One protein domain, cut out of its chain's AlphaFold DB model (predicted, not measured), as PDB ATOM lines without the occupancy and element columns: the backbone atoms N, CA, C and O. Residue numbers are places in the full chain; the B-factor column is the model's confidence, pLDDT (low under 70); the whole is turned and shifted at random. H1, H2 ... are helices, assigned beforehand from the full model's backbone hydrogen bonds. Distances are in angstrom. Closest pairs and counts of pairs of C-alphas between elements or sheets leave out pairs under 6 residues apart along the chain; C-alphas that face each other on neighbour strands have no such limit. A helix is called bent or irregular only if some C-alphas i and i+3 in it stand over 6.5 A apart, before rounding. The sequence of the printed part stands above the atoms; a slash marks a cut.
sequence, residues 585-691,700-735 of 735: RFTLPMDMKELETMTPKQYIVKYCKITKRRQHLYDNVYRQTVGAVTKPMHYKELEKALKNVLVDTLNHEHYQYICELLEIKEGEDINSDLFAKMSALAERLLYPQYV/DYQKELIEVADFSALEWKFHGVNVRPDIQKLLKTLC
ATOM      1  N   ARG A 585      14.560  84.435  11.688       96.56
ATOM      2  CA  ARG A 585      14.152  84.722  13.062       96.56
ATOM      3  C   ARG A 585      15.165  84.149  14.040       96.56
ATOM      4  O   ARG A 585      15.454  82.948  13.986       96.56
ATOM      5  N   PHE A 586      15.627  84.972  14.969       97.56
ATOM      6  CA  PHE A 586      16.399  84.527  16.128       97.56
ATOM      7  C   PHE A 586      15.433  84.161  17.261       97.56
ATOM      8  O   PHE A 586      14.325  84.681  17.336       97.56
ATOM      9  N   THR A 587      15.797  83.192  18.096       97.56
ATOM     10  CA  THR A 587      14.963  82.763  19.234       97.56
ATOM     11  C   THR A 587      15.839  82.471  20.441       97.56
ATOM     12  O   THR A 587      17.018  82.149  20.273       97.56
ATOM     13  N   LEU A 588      15.297  82.564  21.650       97.94
ATOM     14  CA  LEU A 588      16.022  82.119  22.843       97.94
ATOM     15  C   LEU A 588      15.797  80.616  23.103       97.94
ATOM     16  O   LEU A 588      14.810  80.036  22.630       97.94
ATOM     17  N   PRO A 589      16.714  79.935  23.815       97.69
ATOM     18  CA  PRO A 589      16.409  78.640  24.405       97.69
ATOM     19  C   PRO A 589      15.294  78.755  25.448       97.69
ATOM     20  O   PRO A 589      15.127  79.786  26.085       97.69
ATOM     21  N   MET A 590      14.557  77.659  25.644       96.25
ATOM     22  CA  MET A 590      13.562  77.566  26.720       96.25
ATOM     23  C   MET A 590      14.235  77.506  28.100       96.25
ATOM     24  O   MET A 590      13.703  78.046  29.063       96.25
ATOM     25  N   ASP A 591      15.400  76.857  28.190       97.56
ATOM     26  CA  ASP A 591      16.267  76.891  29.366       97.56
ATOM     27  C   ASP A 591      17.464  77.809  29.085       97.56
ATOM     28  O   ASP A 591      18.345  77.493  28.280       97.56
ATOM     29  N   MET A 592      17.494  78.962  29.752       97.69
ATOM     30  CA  MET A 592      18.553  79.959  29.588       97.69
ATOM     31  C   MET A 592      19.933  79.425  29.998       97.69
ATOM     32  O   MET A 592      20.937  79.889  29.455       97.69
ATOM     33  N   LYS A 593      20.005  78.391  30.853       97.88
ATOM     34  CA  LYS A 593      21.273  77.752  31.249       97.88
ATOM     35  C   LYS A 593      21.978  77.048  30.093       97.88
ATOM     36  O   LYS A 593      23.191  76.861  30.133       97.88
ATOM     37  N   GLU A 594      21.265  76.721  29.012       98.00
ATOM     38  CA  GLU A 594      21.909  76.221  27.794       98.00
ATOM     39  C   GLU A 594      22.948  77.232  27.260       98.00
ATOM     40  O   GLU A 594      23.997  76.816  26.760       98.00
ATOM     41  N   LEU A 595      22.712  78.546  27.415       98.06
ATOM     42  CA  LEU A 595      23.607  79.615  26.943       98.06
ATOM     43  C   LEU A 595      24.954  79.682  27.685       98.06
ATOM     44  O   LEU A 595      25.919  80.182  27.113       98.06
ATOM     45  N   GLU A 596      25.047  79.173  28.917       97.81
ATOM     46  CA  GLU A 596      26.302  79.151  29.693       97.81
ATOM     47  C   GLU A 596      27.361  78.255  29.025       97.81
ATOM     48  O   GLU A 596      28.561  78.516  29.093       97.81
ATOM     49  N   THR A 597      26.908  77.196  28.344       97.94
ATOM     50  CA  THR A 597      27.776  76.152  27.769       97.94
ATOM     51  C   THR A 597      28.012  76.287  26.263       97.94
ATOM     52  O   THR A 597      28.913  75.637  25.727       97.94
ATOM     53  N   MET A 598      27.216  77.099  25.562       97.94
ATOM     54  CA  MET A 598      27.266  77.205  24.100       97.94
ATOM     55  C   MET A 598      28.247  78.277  23.611       97.94
ATOM     56  O   MET A 598      28.480  79.295  24.259       97.94
ATOM     57  N   THR A 599      28.810  78.065  22.421       98.12
ATOM     58  CA  THR A 599      29.542  79.111  21.683       98.12
ATOM     59  C   THR A 599      28.591  79.949  20.814       98.12
ATOM     60  O   THR A 599      27.549  79.429  20.396       98.12
ATOM     61  N   PRO A 600      28.925  81.209  20.467       98.44
ATOM     62  CA  PRO A 600      28.126  82.051  19.563       98.44
ATOM     63  C   PRO A 600      27.749  81.347  18.250       98.44
ATOM     64  O   PRO A 600      26.585  81.319  17.844       98.44
ATOM     65  N   LYS A 601      28.714  80.642  17.653       97.81
ATOM     66  CA  LYS A 601      28.535  79.750  16.498       97.81
ATOM     67  C   LYS A 601      27.505  78.632  16.729       97.81
ATOM     68  O   LYS A 601      26.666  78.382  15.867       97.81
ATOM     69  N   GLN A 602      27.539  77.951  17.879       98.25
ATOM     70  CA  GLN A 602      26.548  76.918  18.216       98.25
ATOM     71  C   GLN A 602      25.154  77.517  18.427       98.25
ATOM     72  O   GLN A 602      24.165  76.928  17.980       98.25
ATOM     73  N   TYR A 603      25.077  78.694  19.055       98.56
ATOM     74  CA  TYR A 603      23.826  79.421  19.234       98.56
ATOM     75  C   TYR A 603      23.178  79.752  17.880       98.56
ATOM     76  O   TYR A 603      22.028  79.362  17.656       98.56
ATOM     77  N   ILE A 604      23.897  80.360  16.926       98.31
ATOM     78  CA  ILE A 604      23.289  80.694  15.623       98.31
ATOM     79  C   ILE A 604      22.838  79.449  14.844       98.31
ATOM     80  O   ILE A 604      21.759  79.463  14.252       98.31
ATOM     81  N   VAL A 605      23.586  78.340  14.893       98.00
ATOM     82  CA  VAL A 605      23.193  77.075  14.240       98.00
ATOM     83  C   VAL A 605      21.894  76.517  14.822       98.00
ATOM     84  O   VAL A 605      21.019  76.079  14.071       98.00
ATOM     85  N   LYS A 606      21.733  76.571  16.146       98.25
ATOM     86  CA  LYS A 606      20.596  75.965  16.849       98.25
ATOM     87  C   LYS A 606      19.353  76.867  16.914       98.25
ATOM     88  O   LYS A 606      18.240  76.339  16.865       98.25
ATOM     89  N   TYR A 607      19.517  78.191  16.986       98.31
ATOM     90  CA  TYR A 607      18.418  79.128  17.269       98.31
ATOM     91  C   TYR A 607      18.109  80.164  16.179       98.31
ATOM     92  O   TYR A 607      17.037  80.773  16.254       98.31
ATOM     93  N   CYS A 608      18.942  80.325  15.140       98.19
ATOM     94  CA  CYS A 608      18.555  81.096  13.952       98.19
ATOM     95  C   CYS A 608      17.744  80.226  12.972       98.19
ATOM     96  O   CYS A 608      18.210  79.218  12.418       98.19
ATOM     97  N   LYS A 609      16.491  80.625  12.748       97.62
ATOM     98  CA  LYS A 609      15.515  79.965  11.873       97.62
ATOM     99  C   LYS A 609      15.389  80.770  10.581       97.62
ATOM    100  O   LYS A 609      14.844  81.863  10.590       97.62
ATOM    101  N   ILE A 610      15.872  80.226   9.467       97.44
ATOM    102  CA  ILE A 610      15.871  80.907   8.164       97.44
ATOM    103  C   ILE A 610      14.630  80.501   7.362       97.44
ATOM    104  O   ILE A 610      14.230  79.332   7.357       97.44
ATOM    105  N   THR A 611      14.021  81.448   6.646       96.12
ATOM    106  CA  THR A 611      12.923  81.140   5.721       96.12
ATOM    107  C   THR A 611      13.409  80.274   4.552       96.12
ATOM    108  O   THR A 611      14.489  80.480   4.002       96.12
ATOM    109  N   LYS A 612      12.591  79.316   4.086       96.31
ATOM    110  CA  LYS A 612      12.977  78.401   2.984       96.31
ATOM    111  C   LYS A 612      13.429  79.128   1.707       96.31
ATOM    112  O   LYS A 612      14.258  78.602   0.973       96.31
ATOM    113  N   ARG A 613      12.888  80.326   1.445       94.62
ATOM    114  CA  ARG A 613      13.266  81.175   0.305       94.62
ATOM    115  C   ARG A 613      14.699  81.700   0.442       94.62
ATOM    116  O   ARG A 613      15.459  81.587  -0.513       94.62
ATOM    117  N   ARG A 614      15.063  82.235   1.612       95.56
ATOM    118  CA  ARG A 614      16.409  82.769   1.887       95.56
ATOM    119  C   ARG A 614      17.445  81.665   2.038       95.56
ATOM    120  O   ARG A 614      18.505  81.774   1.437       95.56
ATOM    121  N   GLN A 615      17.094  80.545   2.675       97.12
ATOM    122  CA  GLN A 615      17.950  79.354   2.710       97.12
ATOM    123  C   GLN A 615      18.366  78.924   1.295       97.12
ATOM    124  O   GLN A 615      19.545  78.711   1.040       97.12
ATOM    125  N   HIS A 616      17.424  78.870   0.346       95.94
ATOM    126  CA  HIS A 616      17.747  78.499  -1.032       95.94
ATOM    127  C   HIS A 616      18.676  79.510  -1.732       95.94
ATOM    128  O   HIS A 616      19.494  79.100  -2.553       95.94
ATOM    129  N   LEU A 617      18.584  80.806  -1.405       95.75
ATOM    130  CA  LEU A 617      19.528  81.820  -1.886       95.75
ATOM    131  C   LEU A 617      20.930  81.578  -1.316       95.75
ATOM    132  O   LEU A 617      21.874  81.474  -2.096       95.75
ATOM    133  N   TYR A 618      21.063  81.419   0.003       97.38
ATOM    134  CA  TYR A 618      22.363  81.179   0.641       97.38
ATOM    135  C   TYR A 618      23.005  79.880   0.135       97.38
ATOM    136  O   TYR A 618      24.169  79.879  -0.257       97.38
ATOM    137  N   ASP A 619      22.228  78.798   0.019       96.31
ATOM    138  CA  ASP A 619      22.678  77.528  -0.561       96.31
ATOM    139  C   ASP A 619      23.146  77.684  -2.024       96.31
ATOM    140  O   ASP A 619      24.044  76.969  -2.475       96.31
ATOM    141  N   ASN A 620      22.517  78.575  -2.801       95.81
ATOM    142  CA  ASN A 620      22.916  78.857  -4.181       95.81
ATOM    143  C   ASN A 620      24.232  79.640  -4.235       95.81
ATOM    144  O   ASN A 620      25.100  79.262  -5.022       95.81
ATOM    145  N   VAL A 621      24.408  80.668  -3.399       96.50
ATOM    146  CA  VAL A 621      25.668  81.431  -3.336       96.50
ATOM    147  C   VAL A 621      26.812  80.546  -2.836       96.50
ATOM    148  O   VAL A 621      27.848  80.488  -3.494       96.50
ATOM    149  N   TYR A 622      26.595  79.755  -1.778       97.00
ATOM    150  CA  TYR A 622      27.571  78.778  -1.272       97.00
ATOM    151  C   TYR A 622      28.045  77.820  -2.375       97.00
ATOM    152  O   TYR A 622      29.244  77.623  -2.574       97.00
ATOM    153  N   ARG A 623      27.110  77.246  -3.149       95.94
ATOM    154  CA  ARG A 623      27.452  76.369  -4.284       95.94
ATOM    155  C   ARG A 623      28.226  77.093  -5.386       95.94
ATOM    156  O   ARG A 623      29.083  76.469  -6.003       95.94
ATOM    157  N   GLN A 624      27.932  78.367  -5.646       95.81
ATOM    158  CA  GLN A 624      28.626  79.156  -6.670       95.81
ATOM    159  C   GLN A 624      30.067  79.490  -6.274       95.81
ATOM    160  O   GLN A 624      30.946  79.430  -7.128       95.81
ATOM    161  N   THR A 625      30.327  79.815  -5.005       95.69
ATOM    162  CA  THR A 625      31.675  80.181  -4.543       95.69
ATOM    163  C   THR A 625      32.574  78.974  -4.310       95.69
ATOM    164  O   THR A 625      33.756  79.029  -4.633       95.69
ATOM    165  N   VAL A 626      32.025  77.879  -3.778       95.25
ATOM    166  CA  VAL A 626      32.792  76.664  -3.454       95.25
ATOM    167  C   VAL A 626      32.928  75.725  -4.667       95.25
ATOM    168  O   VAL A 626      33.841  74.901  -4.727       95.25
ATOM    169  N   GLY A 627      32.017  75.818  -5.644       90.88
ATOM    170  CA  GLY A 627      31.976  75.009  -6.872       90.88
ATOM    171  C   GLY A 627      31.536  73.552  -6.665       90.88
ATOM    172  O   GLY A 627      30.741  73.022  -7.443       90.88
ATOM    173  N   ALA A 628      31.998  72.902  -5.594       84.69
ATOM    174  CA  ALA A 628      31.642  71.535  -5.222       84.69
ATOM    175  C   ALA A 628      30.681  71.501  -4.022       84.69
ATOM    176  O   ALA A 628      30.952  72.075  -2.973       84.69
ATOM    177  N   VAL A 629      29.581  70.747  -4.143       79.62
ATOM    178  CA  VAL A 629      28.497  70.673  -3.135       79.62
ATOM    179  C   VAL A 629      28.965  70.174  -1.756       79.62
ATOM    180  O   VAL A 629      28.322  70.469  -0.754       79.62
ATOM    181  N   THR A 630      30.060  69.411  -1.695       86.12
ATOM    182  CA  THR A 630      30.539  68.734  -0.476       86.12
ATOM    183  C   THR A 630      31.850  69.285   0.086       86.12
ATOM    184  O   THR A 630      32.321  68.761   1.093       86.12
ATOM    185  N   LYS A 631      32.477  70.278  -0.558       93.25
ATOM    186  CA  LYS A 631      33.694  70.906  -0.023       93.25
ATOM    187  C   LYS A 631      33.277  71.928   1.058       93.25
ATOM    188  O   LYS A 631      32.263  72.610   0.866       93.25
ATOM    189  N   PRO A 632      33.989  72.032   2.192       94.31
ATOM    190  CA  PRO A 632      33.821  73.157   3.105       94.31
ATOM    191  C   PRO A 632      34.313  74.460   2.460       94.31
ATOM    192  O   PRO A 632      35.223  74.454   1.629       94.31
ATOM    193  N   MET A 633      33.707  75.576   2.848       96.44
ATOM    194  CA  MET A 633      34.150  76.913   2.461       96.44
ATOM    195  C   MET A 633      35.307  77.354   3.360       96.44
ATOM    196  O   MET A 633      35.210  77.258   4.585       96.44
ATOM    197  N   HIS A 634      36.387  77.864   2.766       95.81
ATOM    198  CA  HIS A 634      37.509  78.415   3.532       95.81
ATOM    199  C   HIS A 634      37.277  79.885   3.910       95.81
ATOM    200  O   HIS A 634      36.584  80.615   3.205       95.81
ATOM    201  N   TYR A 635      37.950  80.359   4.962       94.88
ATOM    202  CA  TYR A 635      37.860  81.745   5.450       94.88
ATOM    203  C   TYR A 635      38.041  82.815   4.349       94.88
ATOM    204  O   TYR A 635      37.271  83.762   4.273       94.88
ATOM    205  N   LYS A 636      38.987  82.638   3.413       93.19
ATOM    206  CA  LYS A 636      39.185  83.580   2.287       93.19
ATOM    207  C   LYS A 636      38.043  83.575   1.257       93.19
ATOM    208  O   LYS A 636      37.842  84.557   0.551       93.19
ATOM    209  N   GLU A 637      37.308  82.469   1.145       96.62
ATOM    210  CA  GLU A 637      36.139  82.344   0.264       96.62
ATOM    211  C   GLU A 637      34.880  82.948   0.923       96.62
ATOM    212  O   GLU A 637      33.970  83.386   0.216       96.62
ATOM    213  N   LEU A 638      34.846  83.015   2.263       97.38
ATOM    214  CA  LEU A 638      33.714  83.483   3.066       97.38
ATOM    215  C   LEU A 638      33.381  84.958   2.842       97.38
ATOM    216  O   LEU A 638      32.216  85.276   2.608       97.38
ATOM    217  N   GLU A 639      34.375  85.851   2.876       97.06
ATOM    218  CA  GLU A 639      34.153  87.289   2.658       97.06
ATOM    219  C   GLU A 639      33.510  87.539   1.285       97.06
ATOM    220  O   GLU A 639      32.491  88.222   1.178       97.06
ATOM    221  N   LYS A 640      34.047  86.898   0.238       96.94
ATOM    222  CA  LYS A 640      33.503  86.963  -1.125       96.94
ATOM    223  C   LYS A 640      32.088  86.381  -1.207       96.94
ATOM    224  O   LYS A 640      31.238  86.924  -1.906       96.94
ATOM    225  N   ALA A 641      31.815  85.286  -0.498       97.31
ATOM    226  CA  ALA A 641      30.490  84.679  -0.469       97.31
ATOM    227  C   ALA A 641      29.452  85.554   0.255       97.31
ATOM    228  O   ALA A 641      28.322  85.657  -0.221       97.31
ATOM    229  N   LEU A 642      29.824  86.221   1.350       96.94
ATOM    230  CA  LEU A 642      28.946  87.160   2.055       96.94
ATOM    231  C   LEU A 642      28.694  88.433   1.232       96.94
ATOM    232  O   LEU A 642      27.540  88.840   1.107       96.94
ATOM    233  N   LYS A 643      29.727  88.995   0.586       96.12
ATOM    234  CA  LYS A 643      29.582  90.100  -0.384       96.12
ATOM    235  C   LYS A 643      28.603  89.746  -1.511       96.12
ATOM    236  O   LYS A 643      27.662  90.497  -1.754       96.12
ATOM    237  N   ASN A 644      28.710  88.544  -2.085       95.50
ATOM    238  CA  ASN A 644      27.764  88.046  -3.093       95.50
ATOM    239  C   ASN A 644      26.313  87.910  -2.579       95.50
ATOM    240  O   ASN A 644      25.376  88.134  -3.345       95.50
ATOM    241  N   VAL A 645      26.092  87.512  -1.316       95.38
ATOM    242  CA  VAL A 645      24.737  87.449  -0.721       95.38
ATOM    243  C   VAL A 645      24.150  88.850  -0.552       95.38
ATOM    244  O   VAL A 645      22.965  89.061  -0.812       95.38
ATOM    245  N   LEU A 646      24.981  89.791  -0.111       93.06
ATOM    246  CA  LEU A 646      24.586  91.135   0.307       93.06
ATOM    247  C   LEU A 646      24.722  92.184  -0.808       93.06
ATOM    248  O   LEU A 646      24.533  93.369  -0.553       93.06
ATOM    249  N   VAL A 647      25.004  91.761  -2.044       92.00
ATOM    250  CA  VAL A 647      25.159  92.634  -3.223       92.00
ATOM    251  C   VAL A 647      26.205  93.733  -2.969       92.00
ATOM    252  O   VAL A 647      25.929  94.920  -3.102       92.00
ATOM    253  N   ASP A 648      27.385  93.305  -2.512       88.75
ATOM    254  CA  ASP A 648      28.579  94.126  -2.249       88.75
ATOM    255  C   ASP A 648      28.424  95.246  -1.199       88.75
ATOM    256  O   ASP A 648      29.340  96.031  -0.983       88.75
ATOM    257  N   THR A 649      27.324  95.254  -0.437       91.25
ATOM    258  CA  THR A 649      27.110  96.169   0.706       91.25
ATOM    259  C   THR A 649      27.960  95.857   1.953       91.25
ATOM    260  O   THR A 649      27.905  96.570   2.952       91.25
ATOM    261  N   LEU A 650      28.759  94.785   1.932       94.88
ATOM    262  CA  LEU A 650      29.541  94.327   3.082       94.88
ATOM    263  C   LEU A 650      31.007  94.782   2.994       94.88
ATOM    264  O   LEU A 650      31.796  94.237   2.222       94.88
ATOM    265  N   ASN A 651      31.382  95.737   3.846       96.31
ATOM    266  CA  ASN A 651      32.763  96.192   4.031       96.31
ATOM    267  C   ASN A 651      33.624  95.155   4.780       96.31
ATOM    268  O   ASN A 651      33.110  94.275   5.472       96.31
ATOM    269  N   HIS A 652      34.951  95.283   4.684       96.25
ATOM    270  CA  HIS A 652      35.883  94.379   5.372       96.25
ATOM    271  C   HIS A 652      35.807  94.500   6.909       96.25
ATOM    272  O   HIS A 652      35.947  93.510   7.617       96.25
ATOM    273  N   GLU A 653      35.494  95.682   7.441       97.12
ATOM    274  CA  GLU A 653      35.252  95.885   8.879       97.12
ATOM    275  C   GLU A 653      34.003  95.128   9.354       97.12
ATOM    276  O   GLU A 653      34.045  94.410  10.351       97.12
ATOM    277  N   HIS A 654      32.907  95.197   8.586       96.56
ATOM    278  CA  HIS A 654      31.697  94.409   8.842       96.56
ATOM    279  C   HIS A 654      31.993  92.900   8.797       96.56
ATOM    280  O   HIS A 654      31.508  92.154   9.648       96.56
ATOM    281  N   TYR A 655      32.822  92.450   7.845       97.50
ATOM    282  CA  TYR A 655      33.297  91.065   7.778       97.50
ATOM    283  C   TYR A 655      34.040  90.645   9.055       97.50
ATOM    284  O   TYR A 655      33.656  89.659   9.688       97.50
ATOM    285  N   GLN A 656      35.064  91.409   9.454       97.75
ATOM    286  CA  GLN A 656      35.853  91.133  10.657       97.75
ATOM    287  C   GLN A 656      34.971  91.105  11.911       97.75
ATOM    288  O   GLN A 656      35.056  90.150  12.682       97.75
ATOM    289  N   TYR A 657      34.068  92.078  12.069       97.69
ATOM    290  CA  TYR A 657      33.130  92.137  13.192       97.69
ATOM    291  C   TYR A 657      32.230  90.893  13.273       97.69
ATOM    292  O   TYR A 657      32.060  90.324  14.350       97.69
ATOM    293  N   ILE A 658      31.695  90.414  12.142       97.88
ATOM    294  CA  ILE A 658      30.876  89.188  12.097       97.88
ATOM    295  C   ILE A 658      31.707  87.945  12.460       97.88
ATOM    296  O   ILE A 658      31.215  87.061  13.165       97.88
ATOM    297  N   CYS A 659      32.955  87.860  11.994       97.75
ATOM    298  CA  CYS A 659      33.859  86.757  12.326       97.75
ATOM    299  C   CYS A 659      34.267  86.761  13.808       97.75
ATOM    300  O   CYS A 659      34.254  85.699  14.435       97.75
ATOM    301  N   GLU A 660      34.553  87.934  14.379       97.75
ATOM    302  CA  GLU A 660      34.847  88.124  15.804       97.75
ATOM    303  C   GLU A 660      33.643  87.727  16.673       97.75
ATOM    304  O   GLU A 660      33.770  86.882  17.559       97.75
ATOM    305  N   LEU A 661      32.452  88.252  16.355       98.19
ATOM    306  CA  LEU A 661      31.198  87.997  17.077       98.19
ATOM    307  C   LEU A 661      30.795  86.510  17.094       98.19
ATOM    308  O   LEU A 661      30.027  86.079  17.956       98.19
ATOM    309  N   LEU A 662      31.302  85.720  16.144       98.06
ATOM    310  CA  LEU A 662      31.048  84.284  16.025       98.06
ATOM    311  C   LEU A 662      32.228  83.389  16.434       98.06
ATOM    312  O   LEU A 662      32.108  82.163  16.329       98.06
ATOM    313  N   GLU A 663      33.332  83.969  16.916       97.31
ATOM    314  CA  GLU A 663      34.576  83.266  17.273       97.31
ATOM    315  C   GLU A 663      35.158  82.421  16.114       97.31
ATOM    316  O   GLU A 663      35.718  81.338  16.328       97.31
ATOM    317  N   ILE A 664      34.997  82.877  14.866       97.31
ATOM    318  CA  ILE A 664      35.437  82.136  13.675       97.31
ATOM    319  C   ILE A 664      36.922  82.387  13.437       97.31
ATOM    320  O   ILE A 664      37.356  83.519  13.242       97.31
ATOM    321  N   LYS A 665      37.701  81.304  13.429       96.44
ATOM    322  CA  LYS A 665      39.157  81.356  13.273       96.44
ATOM    323  C   LYS A 665      39.569  81.167  11.820       96.44
ATOM    324  O   LYS A 665      38.960  80.390  11.081       96.44
ATOM    325  N   GLU A 666      40.664  81.812  11.438       95.31
ATOM    326  CA  GLU A 666      41.319  81.550  10.160       95.31
ATOM    327  C   GLU A 666      41.739  80.075  10.081       95.31
ATOM    328  O   GLU A 666      42.495  79.579  10.915       95.31
ATOM    329  N   GLY A 667      41.209  79.359   9.086       93.94
ATOM    330  CA  GLY A 667      41.418  77.917   8.922       93.94
ATOM    331  C   GLY A 667      40.296  77.024   9.463       93.94
ATOM    332  O   GLY A 667      40.407  75.808   9.333       93.94
ATOM    333  N   GLU A 668      39.210  77.574  10.020       95.81
ATOM    334  CA  GLU A 668      37.999  76.778  10.245       95.81
ATOM    335  C   GLU A 668      37.233  76.529   8.931       95.81
ATOM    336  O   GLU A 668      37.043  77.431   8.114       95.81
ATOM    337  N   ASP A 669      36.780  75.288   8.754       95.12
ATOM    338  CA  ASP A 669      35.979  74.835   7.619       95.12
ATOM    339  C   ASP A 669      34.493  75.174   7.816       95.12
ATOM    340  O   ASP A 669      33.823  74.665   8.723       95.12
ATOM    341  N   ILE A 670      33.945  76.014   6.935       97.44
ATOM    342  CA  ILE A 670      32.577  76.526   7.062       97.44
ATOM    343  C   ILE A 670      31.616  75.675   6.230       97.44
ATOM    344  O   ILE A 670      31.707  75.592   5.007       97.44
ATOM    345  N   ASN A 671      30.655  75.050   6.913       96.44
ATOM    346  CA  ASN A 671      29.596  74.250   6.296       96.44
ATOM    347  C   ASN A 671      28.481  75.130   5.702       96.44
ATOM    348  O   ASN A 671      28.186  76.198   6.233       96.44
ATOM    349  N   SER A 672      27.768  74.629   4.685       96.75
ATOM    350  CA  SER A 672      26.643  75.335   4.034       96.75
ATOM    351  C   SER A 672      25.547  75.812   5.000       96.75
ATOM    352  O   SER A 672      24.984  76.883   4.789       96.75
ATOM    353  N   ASP A 673      25.238  75.054   6.060       97.19
ATOM    354  CA  ASP A 673      24.261  75.484   7.075       97.19
ATOM    355  C   ASP A 673      24.808  76.644   7.919       97.19
ATOM    356  O   ASP A 673      24.139  77.664   8.054       97.19
ATOM    357  N   LEU A 674      26.059  76.553   8.396       97.81
ATOM    358  CA  LEU A 674      26.712  77.642   9.130       97.81
ATOM    359  C   LEU A 674      26.804  78.911   8.271       97.81
ATOM    360  O   LEU A 674      26.403  79.974   8.733       97.81
ATOM    361  N   PHE A 675      27.232  78.794   7.010       98.06
ATOM    362  CA  PHE A 675      27.254  79.909   6.059       98.06
ATOM    363  C   PHE A 675      25.876  80.572   5.903       98.06
ATOM    364  O   PHE A 675      25.777  81.798   5.889       98.06
ATOM    365  N   ALA A 676      24.799  79.784   5.838       98.00
ATOM    366  CA  ALA A 676      23.442  80.314   5.782       98.00
ATOM    367  C   ALA A 676      23.061  81.081   7.064       98.00
ATOM    368  O   ALA A 676      22.476  82.160   6.971       98.00
ATOM    369  N   LYS A 677      23.425  80.579   8.257       98.06
ATOM    370  CA  LYS A 677      23.213  81.302   9.531       98.06
ATOM    371  C   LYS A 677      24.022  82.594   9.608       98.06
ATOM    372  O   LYS A 677      23.490  83.606  10.050       98.06
ATOM    373  N   MET A 678      25.275  82.564   9.155       97.94
ATOM    374  CA  MET A 678      26.130  83.748   9.062       97.94
ATOM    375  C   MET A 678      25.555  84.781   8.099       97.94
ATOM    376  O   MET A 678      25.493  85.952   8.441       97.94
ATOM    377  N   SER A 679      25.075  84.345   6.933       97.81
ATOM    378  CA  SER A 679      24.427  85.210   5.942       97.81
ATOM    379  C   SER A 679      23.178  85.881   6.517       97.81
ATOM    380  O   SER A 679      22.997  87.083   6.367       97.81
ATOM    381  N   ALA A 680      22.350  85.125   7.244       97.50
ATOM    382  CA  ALA A 680      21.181  85.649   7.944       97.50
ATOM    383  C   ALA A 680      21.534  86.637   9.075       97.50
ATOM    384  O   ALA A 680      20.840  87.637   9.245       97.50
ATOM    385  N   LEU A 681      22.611  86.382   9.826       97.69
ATOM    386  CA  LEU A 681      23.126  87.314  10.833       97.69
ATOM    387  C   LEU A 681      23.674  88.591  10.184       97.69
ATOM    388  O   LEU A 681      23.347  89.679  10.635       97.69
ATOM    389  N   ALA A 682      24.451  88.465   9.109       97.19
ATOM    390  CA  ALA A 682      25.013  89.590   8.371       97.19
ATOM    391  C   ALA A 682      23.912  90.470   7.756       97.19
ATOM    392  O   ALA A 682      23.940  91.683   7.941       97.19
ATOM    393  N   GLU A 683      22.895  89.860   7.123       95.31
ATOM    394  CA  GLU A 683      21.681  90.575   6.703       95.31
ATOM    395  C   GLU A 683      21.070  91.336   7.884       95.31
ATOM    396  O   GLU A 683      20.740  92.506   7.733       95.31
ATOM    397  N   ARG A 684      20.934  90.705   9.061       94.81
ATOM    398  CA  ARG A 684      20.256  91.321  10.207       94.81
ATOM    399  C   ARG A 684      21.039  92.466  10.853       94.81
ATOM    400  O   ARG A 684      20.417  93.457  11.220       94.81
ATOM    401  N   LEU A 685      22.359  92.334  10.981       95.19
ATOM    402  CA  LEU A 685      23.241  93.351  11.566       95.19
ATOM    403  C   LEU A 685      23.373  94.586  10.673       95.19
ATOM    404  O   LEU A 685      23.427  95.704  11.173       95.19
ATOM    405  N   LEU A 686      23.415  94.380   9.355       93.69
ATOM    406  CA  LEU A 686      23.569  95.461   8.387       93.69
ATOM    407  C   LEU A 686      22.240  96.110   8.012       93.69
ATOM    408  O   LEU A 686      22.231  97.273   7.625       93.69
ATOM    409  N   TYR A 687      21.116  95.402   8.168       90.69
ATOM    410  CA  TYR A 687      19.787  95.901   7.816       90.69
ATOM    411  C   TYR A 687      19.498  97.351   8.277       90.69
ATOM    412  O   TYR A 687      19.058  98.125   7.426       90.69
ATOM    413  N   PRO A 688      19.781  97.769   9.535       90.62
ATOM    414  CA  PRO A 688      19.540  99.140   9.999       90.62
ATOM    415  C   PRO A 688      20.229 100.230   9.164       90.62
ATOM    416  O   PRO A 688      19.687 101.320   9.032       90.62
ATOM    417  N   GLN A 689      21.385  99.934   8.557       90.44
ATOM    418  CA  GLN A 689      22.137 100.878   7.717       90.44
ATOM    419  C   GLN A 689      21.462 101.139   6.356       90.44
ATOM    420  O   GLN A 689      21.797 102.109   5.680       90.44
ATOM    421  N   TYR A 690      20.516 100.284   5.949       86.25
ATOM    422  CA  TYR A 690      19.828 100.342   4.652       86.25
ATOM    423  C   TYR A 690      18.331 100.661   4.768       86.25
ATOM    424  O   TYR A 690      17.622 100.628   3.759       86.25
ATOM    425  N   VAL A 691      17.837 100.972   5.973       85.81
ATOM    426  CA  VAL A 691      16.460 101.445   6.176       85.81
ATOM    427  C   VAL A 691      16.374 102.903   5.758       85.81
ATOM    428  O   VAL A 691      17.023 103.772   6.337       85.81
ATOM    429  N   ASP A 700       7.327  94.166   6.402       75.25
ATOM    430  CA  ASP A 700       8.351  93.227   5.908       75.25
ATOM    431  C   ASP A 700       9.776  93.557   6.407       75.25
ATOM    432  O   ASP A 700      10.709  92.753   6.267       75.25
ATOM    433  N   TYR A 701       9.917  94.727   7.029       79.75
ATOM    434  CA  TYR A 701      11.131  95.265   7.625       79.75
ATOM    435  C   TYR A 701      11.083  95.341   9.153       79.75
ATOM    436  O   TYR A 701      12.066  95.741   9.762       79.75
ATOM    437  N   GLN A 702       9.986  94.920   9.784       84.69
ATOM    438  CA  GLN A 702       9.889  94.798  11.239       84.69
ATOM    439  C   GLN A 702      10.288  93.378  11.678       84.69
ATOM    440  O   GLN A 702       9.983  92.395  10.990       84.69
ATOM    441  N   LYS A 703      10.947  93.254  12.841       88.50
ATOM    442  CA  LYS A 703      11.225  91.958  13.489       88.50
ATOM    443  C   LYS A 703       9.904  91.212  13.716       88.50
ATOM    444  O   LYS A 703       8.877  91.824  14.010       88.50
ATOM    445  N   GLU A 704       9.913  89.880  13.628       87.62
ATOM    446  CA  GLU A 704       8.724  89.108  14.005       87.62
ATOM    447  C   GLU A 704       8.356  89.396  15.473       87.62
ATOM    448  O   GLU A 704       9.219  89.341  16.343       87.62
ATOM    449  N   LEU A 705       7.074  89.624  15.782       91.94
ATOM    450  CA  LEU A 705       6.622  89.939  17.153       91.94
ATOM    451  C   LEU A 705       7.043  88.888  18.199       91.94
ATOM    452  O   LEU A 705       7.242  89.217  19.364       91.94
ATOM    453  N   ILE A 706       7.195  87.628  17.780       93.06
ATOM    454  CA  ILE A 706       7.695  86.534  18.627       93.06
ATOM    455  C   ILE A 706       9.175  86.745  18.970       93.06
ATOM    456  O   ILE A 706       9.574  86.496  20.096       93.06
ATOM    457  N   GLU A 707       9.979  87.243  18.029       95.19
ATOM    458  CA  GLU A 707      11.375  87.596  18.288       95.19
ATOM    459  C   GLU A 707      11.475  88.801  19.224       95.19
ATOM    460  O   GLU A 707      12.232  88.765  20.187       95.19
ATOM    461  N   VAL A 708      10.649  89.832  19.016       94.50
ATOM    462  CA  VAL A 708      10.588  90.983  19.935       94.50
ATOM    463  C   VAL A 708      10.215  90.531  21.354       94.50
ATOM    464  O   VAL A 708      10.801  91.011  22.318       94.50
ATOM    465  N   ALA A 709       9.301  89.567  21.507       95.12
ATOM    466  CA  ALA A 709       8.960  88.982  22.806       95.12
ATOM    467  C   ALA A 709      10.065  88.074  23.391       95.12
ATOM    468  O   ALA A 709      10.272  88.061  24.607       95.12
ATOM    469  N   ASP A 710      10.795  87.331  22.554       94.69
ATOM    470  CA  ASP A 710      11.952  86.529  22.972       94.69
ATOM    471  C   ASP A 710      13.088  87.433  23.479       94.69
ATOM    472  O   ASP A 710      13.671  87.136  24.520       94.69
ATOM    473  N   PHE A 711      13.362  88.561  22.819       96.38
ATOM    474  CA  PHE A 711      14.466  89.470  23.158       96.38
ATOM    475  C   PHE A 711      14.083  90.620  24.108       96.38
ATOM    476  O   PHE A 711      14.967  91.263  24.673       96.38
ATOM    477  N   SER A 712      12.793  90.861  24.368       95.25
ATOM    478  CA  SER A 712      12.365  91.819  25.396       95.25
ATOM    479  C   SER A 712      12.836  91.391  26.789       95.25
ATOM    480  O   SER A 712      12.847  90.202  27.119       95.25
ATOM    481  N   ALA A 713      13.235  92.363  27.616       94.00
ATOM    482  CA  ALA A 713      13.757  92.135  28.968       94.00
ATOM    483  C   ALA A 713      14.893  91.085  29.038       94.00
ATOM    484  O   ALA A 713      14.968  90.304  29.989       94.00
ATOM    485  N   LEU A 714      15.782  91.063  28.034       96.38
ATOM    486  CA  LEU A 714      16.921  90.137  27.945       96.38
ATOM    487  C   LEU A 714      17.759  90.105  29.238       96.38
ATOM    488  O   LEU A 714      18.135  89.035  29.704       96.38
ATOM    489  N   GLU A 715      17.988  91.267  29.851       95.75
ATOM    490  CA  GLU A 715      18.776  91.406  31.082       95.75
ATOM    491  C   GLU A 715      18.114  90.718  32.284       95.75
ATOM    492  O   GLU A 715      18.788  90.041  33.056       95.75
ATOM    493  N   TRP A 716      16.782  90.789  32.394       96.69
ATOM    494  CA  TRP A 716      16.032  90.046  33.410       96.69
ATOM    495  C   TRP A 716      16.050  88.536  33.138       96.69
ATOM    496  O   TRP A 716      16.203  87.745  34.064       96.69
ATOM    497  N   LYS A 717      15.995  88.120  31.866       96.44
ATOM    498  CA  LYS A 717      16.116  86.704  31.460       96.44
ATOM    499  C   LYS A 717      17.518  86.118  31.690       96.44
ATOM    500  O   LYS A 717      17.660  84.897  31.712       96.44
ATOM    501  N   PHE A 718      18.541  86.957  31.860       96.88
ATOM    502  CA  PHE A 718      19.888  86.549  32.279       96.88
ATOM    503  C   PHE A 718      20.076  86.549  33.804       96.88
ATOM    504  O   PHE A 718      21.115  86.097  34.285       96.88
ATOM    505  N   HIS A 719      19.104  87.027  34.588       97.25
ATOM    506  CA  HIS A 719      19.232  87.068  36.041       97.25
ATOM    507  C   HIS A 719      19.392  85.649  36.618       97.25
ATOM    508  O   HIS A 719      18.573  84.765  36.373       97.25
ATOM    509  N   GLY A 720      20.477  85.420  37.364       97.25
ATOM    510  CA  GLY A 720      20.826  84.100  37.904       97.25
ATOM    511  C   GLY A 720      21.414  83.100  36.892       97.25
ATOM    512  O   GLY A 720      21.534  81.921  37.229       97.25
ATOM    513  N   VAL A 721      21.785  83.536  35.681       98.06
ATOM    514  CA  VAL A 721      22.394  82.696  34.631       98.06
ATOM    515  C   VAL A 721      23.744  83.282  34.215       98.06
ATOM    516  O   VAL A 721      23.828  84.429  33.778       98.06
ATOM    517  N   ASN A 722      24.816  82.492  34.299       97.88
ATOM    518  CA  ASN A 722      26.171  82.928  33.949       97.88
ATOM    519  C   ASN A 722      26.424  82.813  32.434       97.88
ATOM    520  O   ASN A 722      27.248  82.022  31.964       97.88
ATOM    521  N   VAL A 723      25.656  83.570  31.649       97.94
ATOM    522  CA  VAL A 723      25.761  83.581  30.184       97.94
ATOM    523  C   VAL A 723      27.130  84.118  29.767       97.94
ATOM    524  O   VAL A 723      27.509  85.215  30.175       97.94
ATOM    525  N   ARG A 724      27.850  83.384  28.907       97.50
ATOM    526  CA  ARG A 724      29.165  83.802  28.390       97.50
ATOM    527  C   ARG A 724      29.124  85.219  27.793       97.50
ATOM    528  O   ARG A 724      28.187  85.511  27.046       97.50
ATOM    529  N   PRO A 725      30.143  86.070  28.022       97.38
ATOM    530  CA  PRO A 725      30.139  87.458  27.547       97.38
ATOM    531  C   PRO A 725      30.021  87.555  26.020       97.38
ATOM    532  O   PRO A 725      29.345  88.441  25.509       97.38
ATOM    533  N   ASP A 726      30.587  86.592  25.293       97.62
ATOM    534  CA  ASP A 726      30.553  86.510  23.826       97.62
ATOM    535  C   ASP A 726      29.120  86.270  23.308       97.62
ATOM    536  O   ASP A 726      28.665  86.896  22.349       97.62
ATOM    537  N   ILE A 727      28.366  85.411  24.008       98.12
ATOM    538  CA  ILE A 727      26.937  85.182  23.767       98.12
ATOM    539  C   ILE A 727      26.128  86.425  24.149       98.12
ATOM    540  O   ILE A 727      25.234  86.809  23.397       98.12
ATOM    541  N   GLN A 728      26.431  87.078  25.278       97.44
ATOM    542  CA  GLN A 728      25.745  88.316  25.666       97.44
ATOM    543  C   GLN A 728      25.955  89.422  24.624       97.44
ATOM    544  O   GLN A 728      24.983  90.076  24.255       97.44
ATOM    545  N   LYS A 729      27.183  89.591  24.107       97.88
ATOM    546  CA  LYS A 729      27.514  90.526  23.020       97.88
ATOM    547  C   LYS A 729      26.648  90.229  21.793       97.88
ATOM    548  O   LYS A 729      25.902  91.103  21.370       97.88
ATOM    549  N   LEU A 730      26.650  88.986  21.300       98.00
ATOM    550  CA  LEU A 730      25.815  88.570  20.163       98.00
ATOM    551  C   LEU A 730      24.312  88.812  20.392       98.00
ATOM    552  O   LEU A 730      23.638  89.325  19.503       98.00
ATOM    553  N   LEU A 731      23.777  88.449  21.560       97.62
ATOM    554  CA  LEU A 731      22.348  88.600  21.855       97.62
ATOM    555  C   LEU A 731      21.941  90.071  22.011       97.62
ATOM    556  O   LEU A 731      20.878  90.445  21.521       97.62
ATOM    557  N   LYS A 732      22.790  90.914  22.615       96.75
ATOM    558  CA  LYS A 732      22.563  92.366  22.709       96.75
ATOM    559  C   LYS A 732      22.596  93.046  21.336       96.75
ATOM    560  O   LYS A 732      21.793  93.942  21.115       96.75
ATOM    561  N   THR A 733      23.427  92.592  20.394       96.00
ATOM    562  CA  THR A 733      23.414  93.100  19.003       96.00
ATOM    563  C   THR A 733      22.218  92.590  18.173       96.00
ATOM    564  O   THR A 733      21.998  93.055  17.057       96.00
ATOM    565  N   LEU A 734      21.440  91.624  18.679       94.69
ATOM    566  CA  LEU A 734      20.211  91.130  18.036       94.69
ATOM    567  C   LEU A 734      18.927  91.793  18.571       94.69
ATOM    568  O   LEU A 734      17.895  91.717  17.891       94.69
ATOM    569  N   CYS A 735      18.988  92.443  19.742       89.94
ATOM    570  CA  CYS A 735      17.923  93.301  20.285       89.94
ATOM    571  C   CYS A 735      17.568  94.462  19.346       89.94
ATOM    572  O   CYS A 735      16.357  94.773  19.304       89.94
TER     573      CYS A 735
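Overview. This is residues 585 to 691 and 700 to 735 of the 735 residues of an uncharacterized protein of Mytilus galloprovincialis (UniProt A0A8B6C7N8). This is a compact cluster of crossed helices round a long one, H6, with the hairpin of H3 and H4 packed on one side of it and H2 across it on another. H9 packs on H2, and with the short H1, H7 and H8 it makes the other end. The printed part has 143 residues with nine named helices, H1 to H9 in chain order, and no named strand: all helix. It is compact, with a radius of gyration of the C-alphas of 15.2 A and spans of 46 by 34 by 28 A.

Along the chain. H1 is residues 594 to 597, with C-alpha 594 at (21.909, 76.221, 27.794), and H2 is residues 600 to 607. H3, residues 612 to 626, is 20.9 A long; H4, residues 635 to 646, 17.1 A; H5, residues 652 to 661, 14.1 A. H6, residues 672 to 690, is 25.9 A long and irregular: C-alphas 685 and 688 are 7.0 A apart, and it has a kink of 29 degrees near residue 684. H7 is residues 705 to 711, H8 is 714 to 717, and H9 is 725 to 732, with C-alpha 732 at (22.563, 92.366, 22.709).

Arrangement. H6 is the hub. Its residues 672 to 679 touch H3, closest at the C-alphas of Tyr 618 and Ala 676, 5.3 A. Its residues 673 to 678 touch H2, about perpendicular at 84 degrees, closest at the C-alphas of Ile 604 and Lys 677, 6.1 A. Its residues 675 to 683 touch H4, closest at the C-alphas of Leu 642 and Ser 679, 6.3 A. H3 and H4 form a helical hairpin, a steep tilt of 43 degrees, opposite ways. H2 touches H9, closest at the C-alphas of Pro 600 and Ile 727, 5.4 A. H5 and H9 only just touch, with 3 pairs of C-alphas within 8 A. H1 is close to but not clearly touching H2 and H9, H8 is near H9, and H7 and H8 meet only through their link. Every O i to N i+4 pair is within hydrogen-bond range in H2, H3, H5, H7 and H9, with 6 of 8 in H4 and 12 of 15 in H6; H1 and H8 are too short for such a pair.

Size, cuts and confidence. The C-alphas farthest apart, of Gly 627 and Gly 720, are 47.0 A apart. Residues 692 to 699 are not printed, and C-alphas 691 and 700 are 11.5 A apart across the cut. Of the links printed whole, none is long. The mean pLDDT of the printed part is 95.4, and no printed residue is under 70.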